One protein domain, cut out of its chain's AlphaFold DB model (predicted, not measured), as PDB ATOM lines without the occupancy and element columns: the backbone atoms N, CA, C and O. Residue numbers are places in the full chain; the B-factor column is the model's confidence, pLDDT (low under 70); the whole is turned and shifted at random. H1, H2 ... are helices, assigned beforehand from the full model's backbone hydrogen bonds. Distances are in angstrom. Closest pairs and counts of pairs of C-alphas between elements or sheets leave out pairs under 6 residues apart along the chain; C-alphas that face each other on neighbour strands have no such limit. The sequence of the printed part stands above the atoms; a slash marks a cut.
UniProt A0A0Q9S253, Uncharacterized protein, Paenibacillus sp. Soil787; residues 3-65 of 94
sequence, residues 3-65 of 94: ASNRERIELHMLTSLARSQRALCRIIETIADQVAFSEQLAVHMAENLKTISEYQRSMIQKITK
ATOM      1  N   ALA A   3      35.197 -17.023  40.067       60.34
ATOM      2  CA  ALA A   3      33.833 -16.474  40.062       60.34
ATOM      3  C   ALA A   3      32.961 -17.031  38.917       60.34
ATOM      4  O   ALA A   3      31.833 -17.447  39.162       60.34
ATOM      5  N   SER A   4      33.543 -17.186  37.720       75.88
ATOM      6  CA  SER A   4      32.834 -17.657  36.520       75.88
ATOM      7  C   SER A   4      32.226 -19.055  36.672       75.88
ATOM      8  O   SER A   4      31.127 -19.309  36.188       75.88
ATOM      9  N   ASN A   5      32.891 -19.979  37.378       80.50
ATOM     10  CA  ASN A   5      32.356 -21.336  37.521       80.50
ATOM     11  C   ASN A   5      31.127 -21.372  38.444       80.50
ATOM     12  O   ASN A   5      30.162 -22.076  38.167       80.50
ATOM     13  N   ARG A   6      31.136 -20.563  39.512       79.81
ATOM     14  CA  ARG A   6      29.981 -20.412  40.405       79.81
ATOM     15  C   ARG A   6      28.802 -19.777  39.673       79.81
ATOM     16  O   ARG A   6      27.702 -20.309  39.753       79.81
ATOM     17  N   GLU A   7      29.038 -18.701  38.928       81.31
ATOM     18  CA  GLU A   7      28.003 -18.024  38.135       81.31
ATOM     19  C   GLU A   7      27.375 -18.966  37.100       81.31
ATOM     20  O   GLU A   7      26.155 -19.002  36.960       81.31
ATOM     21  N   ARG A   8      28.184 -19.804  36.437       82.12
ATOM     22  CA  ARG A   8      27.696 -20.834  35.503       82.12
ATOM     23  C   ARG A   8      26.846 -21.898  36.195       82.12
ATOM     24  O   ARG A   8      25.807 -22.278  35.661       82.12
ATOM     25  N   ILE A   9      27.267 -22.367  37.370       80.62
ATOM     26  CA  ILE A   9      26.513 -23.344  38.169       80.62
ATOM     27  C   ILE A   9      25.171 -22.747  38.623       80.62
ATOM     28  O   ILE A   9      24.138 -23.406  38.518       80.62
ATOM     29  N   GLU A  10      25.163 -21.494  39.075       81.38
ATOM     30  CA  GLU A  10      23.943 -20.785  39.475       81.38
ATOM     31  C   GLU A  10      22.989 -20.584  38.292       81.38
ATOM     32  O   GLU A  10      21.803 -20.894  38.408       81.38
ATOM     33  N   LEU A  11      23.500 -20.169  37.130       83.94
ATOM     34  CA  LEU A  11      22.726 -20.061  35.889       83.94
ATOM     35  C   LEU A  11      22.124 -21.401  35.462       83.94
ATOM     36  O   LEU A  11      20.954 -21.464  35.077       83.94
ATOM     37  N   HIS A  12      22.905 -22.478  35.545       82.44
ATOM     38  CA  HIS A  12      22.439 -23.817  35.213       82.44
ATOM     39  C   HIS A  12      21.336 -24.286  36.173       82.44
ATOM     40  O   HIS A  12      20.329 -24.850  35.735       82.44
ATOM     41  N   MET A  13      21.479 -24.006  37.474       81.94
ATOM     42  CA  MET A  13      20.443 -24.287  38.470       81.94
ATOM     43  C   MET A  13      19.165 -23.480  38.210       81.94
ATOM     44  O   MET A  13      18.080 -24.058  38.201       81.94
ATOM     45  N   LEU A  14      19.278 -22.179  37.926       82.06
ATOM     46  CA  LEU A  14      18.129 -21.328  37.595       82.06
ATOM     47  C   LEU A  14      17.424 -21.785  36.313       82.06
ATOM     48  O   LEU A  14      16.197 -21.816  36.258       82.06
ATOM     49  N   THR A  15      18.186 -22.196  35.301       82.88
ATOM     50  CA  THR A  15      17.638 -22.712  34.039       82.88
ATOM     51  C   THR A  15      16.905 -24.037  34.249       82.88
ATOM     52  O   THR A  15      15.794 -24.222  33.748       82.88
ATOM     53  N   SER A  16      17.490 -24.945  35.034       77.88
ATOM     54  CA  SER A  16      16.867 -26.224  35.399       77.88
ATOM     55  C   SER A  16      15.574 -26.013  36.195       77.88
ATOM     56  O   SER A  16      14.573 -26.683  35.943       77.88
ATOM     57  N   LEU A  17      15.567 -25.025  37.095       81.31
ATOM     58  CA  LEU A  17      14.392 -24.624  37.865       81.31
ATOM     59  C   LEU A  17      13.287 -24.027  36.981       81.31
ATOM     60  O   LEU A  17      12.130 -24.419  37.085       81.31
ATOM     61  N   ALA A  18      13.629 -23.119  36.067       81.31
ATOM     62  CA  ALA A  18      12.656 -22.553  35.136       81.31
ATOM     63  C   ALA A  18      12.027 -23.640  34.243       81.31
ATOM     64  O   ALA A  18      10.832 -23.598  33.935       81.31
ATOM     65  N   ARG A  19      12.812 -24.652  33.848       80.31
ATOM     66  CA  ARG A  19      12.313 -25.801  33.082       80.31
ATOM     67  C   ARG A  19      11.327 -26.645  33.894       80.31
ATOM     68  O   ARG A  19      10.297 -27.028  33.341       80.31
ATOM     69  N   SER A  20      11.600 -26.908  35.173       76.75
ATOM     70  CA  SER A  20      10.671 -27.666  36.025       76.75
ATOM     71  C   SER A  20       9.388 -26.886  36.319       76.75
ATOM     72  O   SER A  20       8.311 -27.472  36.286       76.75
ATOM     73  N   GLN A  21       9.468 -25.563  36.493       81.75
ATOM     74  CA  GLN A  21       8.289 -24.701  36.642       81.75
ATOM     75  C   GLN A  21       7.375 -24.752  35.413       81.75
ATOM     76  O   GLN A  21       6.172 -24.940  35.557       81.75
ATOM     77  N   ARG A  22       7.934 -24.683  34.197       79.44
ATOM     78  CA  ARG A  22       7.140 -24.835  32.963       79.44
ATOM     79  C   ARG A  22       6.478 -26.208  32.850       79.44
ATOM     80  O   ARG A  22       5.352 -26.291  32.372       79.44
ATOM     81  N   ALA A  23       7.165 -27.272  33.266       77.00
ATOM     82  CA  ALA A  23       6.582 -28.611  33.281       77.00
ATOM     83  C   ALA A  23       5.406 -28.698  34.270       77.00
ATOM     84  O   ALA A  23       4.362 -29.236  33.916       77.00
ATOM     85  N   LEU A  24       5.544 -28.110  35.465       75.00
ATOM     86  CA  LEU A  24       4.468 -28.044  36.457       75.00
ATOM     87  C   LEU A  24       3.263 -27.248  35.946       75.00
ATOM     88  O   LEU A  24       2.147 -27.732  36.073       75.00
ATOM     89  N   CYS A  25       3.470 -26.087  35.317       80.81
ATOM     90  CA  CYS A  25       2.378 -25.318  34.708       80.81
ATOM     91  C   CYS A  25       1.586 -26.149  33.694       80.81
ATOM     92  O   CYS A  25       0.366 -26.184  33.773       80.81
ATOM     93  N   ARG A  26       2.266 -26.899  32.819       79.44
ATOM     94  CA  ARG A  26       1.588 -27.781  31.855       79.44
ATOM     95  C   ARG A  26       0.800 -28.904  32.519       79.44
ATOM     96  O   ARG A  26      -0.284 -29.239  32.054       79.44
ATOM     97  N   ILE A  27       1.335 -29.494  33.589       77.69
ATOM     98  CA  ILE A  27       0.618 -30.515  34.368       77.69
ATOM     99  C   ILE A  27      -0.651 -29.907  34.972       77.69
ATOM    100  O   ILE A  27      -1.707 -30.522  34.899       77.69
ATOM    101  N   ILE A  28      -0.568 -28.689  35.509       75.75
ATOM    102  CA  ILE A  28      -1.722 -27.974  36.068       75.75
ATOM    103  C   ILE A  28      -2.748 -27.656  34.994       75.75
ATOM    104  O   ILE A  28      -3.920 -27.886  35.234       75.75
ATOM    105  N   GLU A  29      -2.326 -27.151  33.835       78.69
ATOM    106  CA  GLU A  29      -3.215 -26.875  32.700       78.69
ATOM    107  C   GLU A  29      -3.947 -28.156  32.277       78.69
ATOM    108  O   GLU A  29      -5.171 -28.179  32.219       78.69
ATOM    109  N   THR A  30      -3.208 -29.260  32.130       78.69
ATOM    110  CA  THR A  30      -3.777 -30.572  31.775       78.69
ATOM    111  C   THR A  30      -4.761 -31.082  32.832       78.69
ATOM    112  O   THR A  30      -5.771 -31.698  32.502       78.69
ATOM    113  N   ILE A  31      -4.471 -30.856  34.115       72.62
ATOM    114  CA  ILE A  31      -5.360 -31.254  35.211       72.62
ATOM    115  C   ILE A  31      -6.564 -30.318  35.293       72.62
ATOM    116  O   ILE A  31      -7.660 -30.800  35.529       72.62
ATOM    117  N   ALA A  32      -6.406 -29.015  35.069       72.88
ATOM    118  CA  ALA A  32      -7.505 -28.053  35.061       72.88
ATOM    119  C   ALA A  32      -8.551 -28.408  33.993       72.88
ATOM    120  O   ALA A  32      -9.745 -28.339  34.279       72.88
ATOM    121  N   ASP A  33      -8.113 -28.907  32.834       73.12
ATOM    122  CA  ASP A  33      -9.001 -29.460  31.803       73.12
ATOM    123  C   ASP A  33      -9.778 -30.707  32.291       73.12
ATOM    124  O   ASP A  33     -10.864 -31.004  31.798       73.12
ATOM    125  N   GLN A  34      -9.254 -31.430  33.288       71.81
ATOM    126  CA  GLN A  34      -9.844 -32.644  33.878       71.81
ATOM    127  C   GLN A  34     -10.583 -32.399  35.208       71.81
ATOM    128  O   GLN A  34     -11.374 -33.241  35.636       71.81
ATOM    129  N   VAL A  35     -10.372 -31.253  35.867       66.81
ATOM    130  CA  VAL A  35     -10.967 -30.891  37.170       66.81
ATOM    131  C   VAL A  35     -12.489 -30.774  37.104       66.81
ATOM    132  O   VAL A  35     -13.145 -30.977  38.123       66.81
ATOM    133  N   ALA A  36     -13.067 -30.591  35.910       65.12
ATOM    134  CA  ALA A  36     -14.509 -30.724  35.684       65.12
ATOM    135  C   ALA A  36     -15.093 -32.062  36.198       65.12
ATOM    136  O   ALA A  36     -16.292 -32.142  36.452       65.12
ATOM    137  N   PHE A  37     -14.254 -33.090  36.389       67.00
ATOM    138  CA  PHE A  37     -14.642 -34.415  36.875       67.00
ATOM    139  C   PHE A  37     -14.202 -34.726  38.320       67.00
ATOM    140  O   PHE A  37     -14.653 -35.728  38.873       67.00
ATOM    141  N   SER A  38     -13.325 -33.927  38.951       68.94
ATOM    142  CA  SER A  38     -12.822 -34.210  40.310       68.94
ATOM    143  C   SER A  38     -12.286 -32.968  41.034       68.94
ATOM    144  O   SER A  38     -11.145 -32.545  40.846       68.94
ATOM    145  N   GLU A  39     -13.098 -32.420  41.938       73.88
ATOM    146  CA  GLU A  39     -12.739 -31.290  42.807       73.88
ATOM    147  C   GLU A  39     -11.630 -31.652  43.814       73.88
ATOM    148  O   GLU A  39     -10.722 -30.862  44.078       73.88
ATOM    149  N   GLN A  40     -11.634 -32.889  44.320       76.69
ATOM    150  CA  GLN A  40     -10.632 -33.379  45.274       76.69
ATOM    151  C   GLN A  40      -9.212 -33.405  44.676       76.69
ATOM    152  O   GLN A  40      -8.236 -33.133  45.380       76.69
ATOM    153  N   LEU A  41      -9.084 -33.678  43.371       74.38
ATOM    154  CA  LEU A  41      -7.802 -33.636  42.661       74.38
ATOM    155  C   LEU A  41      -7.235 -32.209  42.590       74.38
ATOM    156  O   LEU A  41      -6.027 -32.022  42.748       74.38
ATOM    157  N   ALA A  42      -8.100 -31.207  42.404       73.19
ATOM    158  CA  ALA A  42      -7.703 -29.801  42.354       73.19
ATOM    159  C   ALA A  42      -7.093 -29.334  43.684       73.19
ATOM    160  O   ALA A  42      -6.030 -28.707  43.696       73.19
ATOM    161  N   VAL A  43      -7.736 -29.684  44.804       79.00
ATOM    162  CA  VAL A  43      -7.283 -29.313  46.155       79.00
ATOM    163  C   VAL A  43      -5.913 -29.923  46.457       79.00
ATOM    164  O   VAL A  43      -4.977 -29.195  46.792       79.00
ATOM    165  N   HIS A  44      -5.751 -31.234  46.249       75.00
ATOM    166  CA  HIS A  44      -4.472 -31.913  46.477       75.00
ATOM    167  C   HIS A  44      -3.339 -31.360  45.597       75.00
ATOM    168  O   HIS A  44      -2.191 -31.246  46.034       75.00
ATOM    169  N   MET A  45      -3.639 -30.989  44.350       73.88
ATOM    170  CA  MET A  45      -2.663 -30.353  43.463       73.88
ATOM    171  C   MET A  45      -2.248 -28.965  43.949       73.88
ATOM    172  O   MET A  45      -1.054 -28.658  43.946       73.88
ATOM    173  N   ALA A  46      -3.195 -28.141  44.405       78.88
ATOM    174  CA  ALA A  46      -2.903 -26.814  44.944       78.88
ATOM    175  C   ALA A  46      -1.969 -26.884  46.169       78.88
ATOM    176  O   ALA A  46      -1.020 -26.101  46.279       78.88
ATOM    177  N   GLU A  47      -2.179 -27.861  47.054       80.31
ATOM    178  CA  GLU A  47      -1.311 -28.111  48.211       80.31
ATOM    179  C   GLU A  47       0.101 -28.552  47.803       80.31
ATOM    180  O   GLU A  47       1.100 -28.018  48.306       80.31
ATOM    181  N   ASN A  48       0.205 -29.474  46.842       76.50
ATOM    182  CA  ASN A  48       1.492 -29.926  46.309       76.50
ATOM    183  C   ASN A  48       2.265 -28.771  45.653       76.50
ATOM    184  O   ASN A  48       3.467 -28.608  45.878       76.50
ATOM    185  N   LEU A  49       1.576 -27.909  44.905       75.81
ATOM    186  CA  LEU A  49       2.147 -26.702  44.306       75.81
ATOM    187  C   LEU A  49       2.673 -25.716  45.325       75.81
ATOM    188  O   LEU A  49       3.772 -25.182  45.151       75.81
ATOM    189  N   LYS A  50       1.893 -25.465  46.375       81.62
ATOM    190  CA  LYS A  50       2.307 -24.594  47.467       81.62
ATOM    191  C   LYS A  50       3.595 -25.119  48.099       81.62
ATOM    192  O   LYS A  50       4.569 -24.373  48.197       81.62
ATOM    193  N   THR A  51       3.637 -26.414  48.403       78.81
ATOM    194  CA  THR A  51       4.805 -27.084  48.993       78.81
ATOM    195  C   THR A  51       6.038 -26.984  48.092       78.81
ATOM    196  O   THR A  51       7.117 -26.591  48.543       78.81
ATOM    197  N   ILE A  52       5.888 -27.273  46.795       78.81
ATOM    198  CA  ILE A  52       6.984 -27.164  45.822       78.81
ATOM    199  C   ILE A  52       7.465 -25.712  45.713       78.81
ATOM    200  O   ILE A  52       8.669 -25.461  45.717       78.81
ATOM    201  N   SER A  53       6.547 -24.747  45.661       75.94
ATOM    202  CA  SER A  53       6.874 -23.321  45.551       75.94
ATOM    203  C   SER A  53       7.652 -22.815  46.768       75.94
ATOM    204  O   SER A  53       8.628 -22.073  46.625       75.94
ATOM    205  N   GLU A  54       7.271 -23.243  47.971       79.06
ATOM    206  CA  GLU A  54       7.989 -22.939  49.213       79.06
ATOM    207  C   GLU A  54       9.404 -23.537  49.206       79.06
ATOM    208  O   GLU A  54      10.380 -22.838  49.514       79.06
ATOM    209  N   TYR A  55       9.544 -24.787  48.755       80.81
ATOM    210  CA  TYR A  55      10.842 -25.443  48.588       80.81
ATOM    211  C   TYR A  55      11.742 -24.706  47.593       80.81
ATOM    212  O   TYR A  55      12.906 -24.424  47.890       80.81
ATOM    213  N   GLN A  56      11.205 -24.347  46.426       77.12
ATOM    214  CA  GLN A  56      11.933 -23.618  45.387       77.12
ATOM    215  C   GLN A  56      12.377 -22.236  45.875       77.12
ATOM    216  O   GLN A  56      13.516 -21.830  45.634       77.12
ATOM    217  N   ARG A  57      11.525 -21.535  46.632       76.75
ATOM    218  CA  ARG A  57      11.869 -20.251  47.255       76.75
ATOM    219  C   ARG A  57      13.030 -20.389  48.239       76.75
ATOM    220  O   ARG A  57      13.959 -19.583  48.195       76.75
ATOM    221  N   SER A  58      13.000 -21.411  49.094       78.69
ATOM    222  CA  SER A  58      14.092 -21.714  50.030       78.69
ATOM    223  C   SER A  58      15.390 -22.057  49.289       78.69
ATOM    224  O   SER A  58      16.468 -21.564  49.627       78.69
ATOM    225  N   MET A  59      15.290 -22.835  48.209       77.12
ATOM    226  CA  MET A  59      16.428 -23.227  47.381       77.12
ATOM    227  C   MET A  59      17.080 -22.025  46.684       77.12
ATOM    228  O   MET A  59      18.294 -21.854  46.786       77.12
ATOM    229  N   ILE A  60      16.292 -21.145  46.053       75.31
ATOM    230  CA  ILE A  60      16.797 -19.908  45.436       75.31
ATOM    231  C   ILE A  60      17.519 -19.046  46.474       75.31
ATOM    232  O   ILE A  60      18.617 -18.564  46.197       75.31
ATOM    233  N   GLN A  61      16.947 -18.864  47.669       76.00
ATOM    234  CA  GLN A  61      17.576 -18.075  48.737       76.00
ATOM    235  C   GLN A  61      18.935 -18.652  49.152       76.00
ATOM    236  O   GLN A  61      19.897 -17.903  49.337       76.00
ATOM    237  N   LYS A  62      19.036 -19.983  49.251       76.62
ATOM    238  CA  LYS A  62      20.292 -20.674  49.570       76.62
ATOM    239  C   LYS A  62      21.332 -20.542  48.454       76.62
ATOM    240  O   LYS A  62      22.492 -20.266  48.752       76.62
ATOM    241  N   ILE A  63      20.929 -20.698  47.192       76.56
ATOM    242  CA  ILE A  63      21.828 -20.632  46.024       76.56
ATOM    243  C   ILE A  63      22.346 -19.206  45.815       76.56
ATOM    244  O   ILE A  63      23.550 -18.968  45.750       76.56
ATOM    245  N   THR A  64      21.434 -18.238  45.754       72.00
ATOM    246  CA  THR A  64      21.765 -16.845  45.418       72.00
ATOM    247  C   THR A  64      22.383 -16.080  46.589       72.00
ATOM    248  O   THR A  64      22.903 -14.982  46.396       72.00
ATOM    249  N   LYS A  65      22.321 -16.625  47.815       72.69
ATOM    250  CA  LYS A  65      22.644 -15.932  49.079       72.69
ATOM    251  C   LYS A  65      21.896 -14.602  49.253       72.69
ATOM    252  O   LYS A  65      22.237 -13.813  50.138       72.69
TER     253      LYS A  65
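AT A GLANCE: This is residues 3 to 65 of the 94 residues of an uncharacterized protein of Paenibacillus sp. Soil787 (UniProt A0A0Q9S253). This is a long helical hairpin: two long helices, H1 and H2, run side by side in opposite ways, their lines at a shallow tilt of 7 degrees, with a short link closing one end. H1 is the longer of the two, and its first residues reach past the end of H2. The printed part has 63 residues, with H1 and then H2 along the chain, no named strand, and the class all helix. The whole is loose, with a radius of gyration of the C-alphas of 15.2 A, and is a rod spanning 52 by 18 by 7 A.

HOW THE PARTS SIT: H1, residues 3 to 32, and H2, residues 39 to 64, touch, with 6 pairs of C-alphas within 8 A. Their closest C-alphas are those of Glu 10 and Ile 63, 6.9 A apart. They run opposite ways at a shallow tilt of 7 degrees and form a helical hairpin. In H1 and H2 every O i to N i+4 pair is within hydrogen-bond range.

IN THESE COORDINATES: H1 measures 43.2 A from C-alpha 3 at (33.833, -16.474, 40.062) to C-alpha 32 at (-7.505, -28.053, 35.061). H2 measures 37.5 A and ends with C-alpha 64 at (21.765, -16.845, 45.418).

THE WHOLE: The C-alphas farthest apart, of Ala 3 and Phe 37, are 51.8 A apart. The link between H1 and H2, 6 residues, is short, and the printed part has no cut. The pLDDT is under 70 at residue 3 and residues 35 to 38.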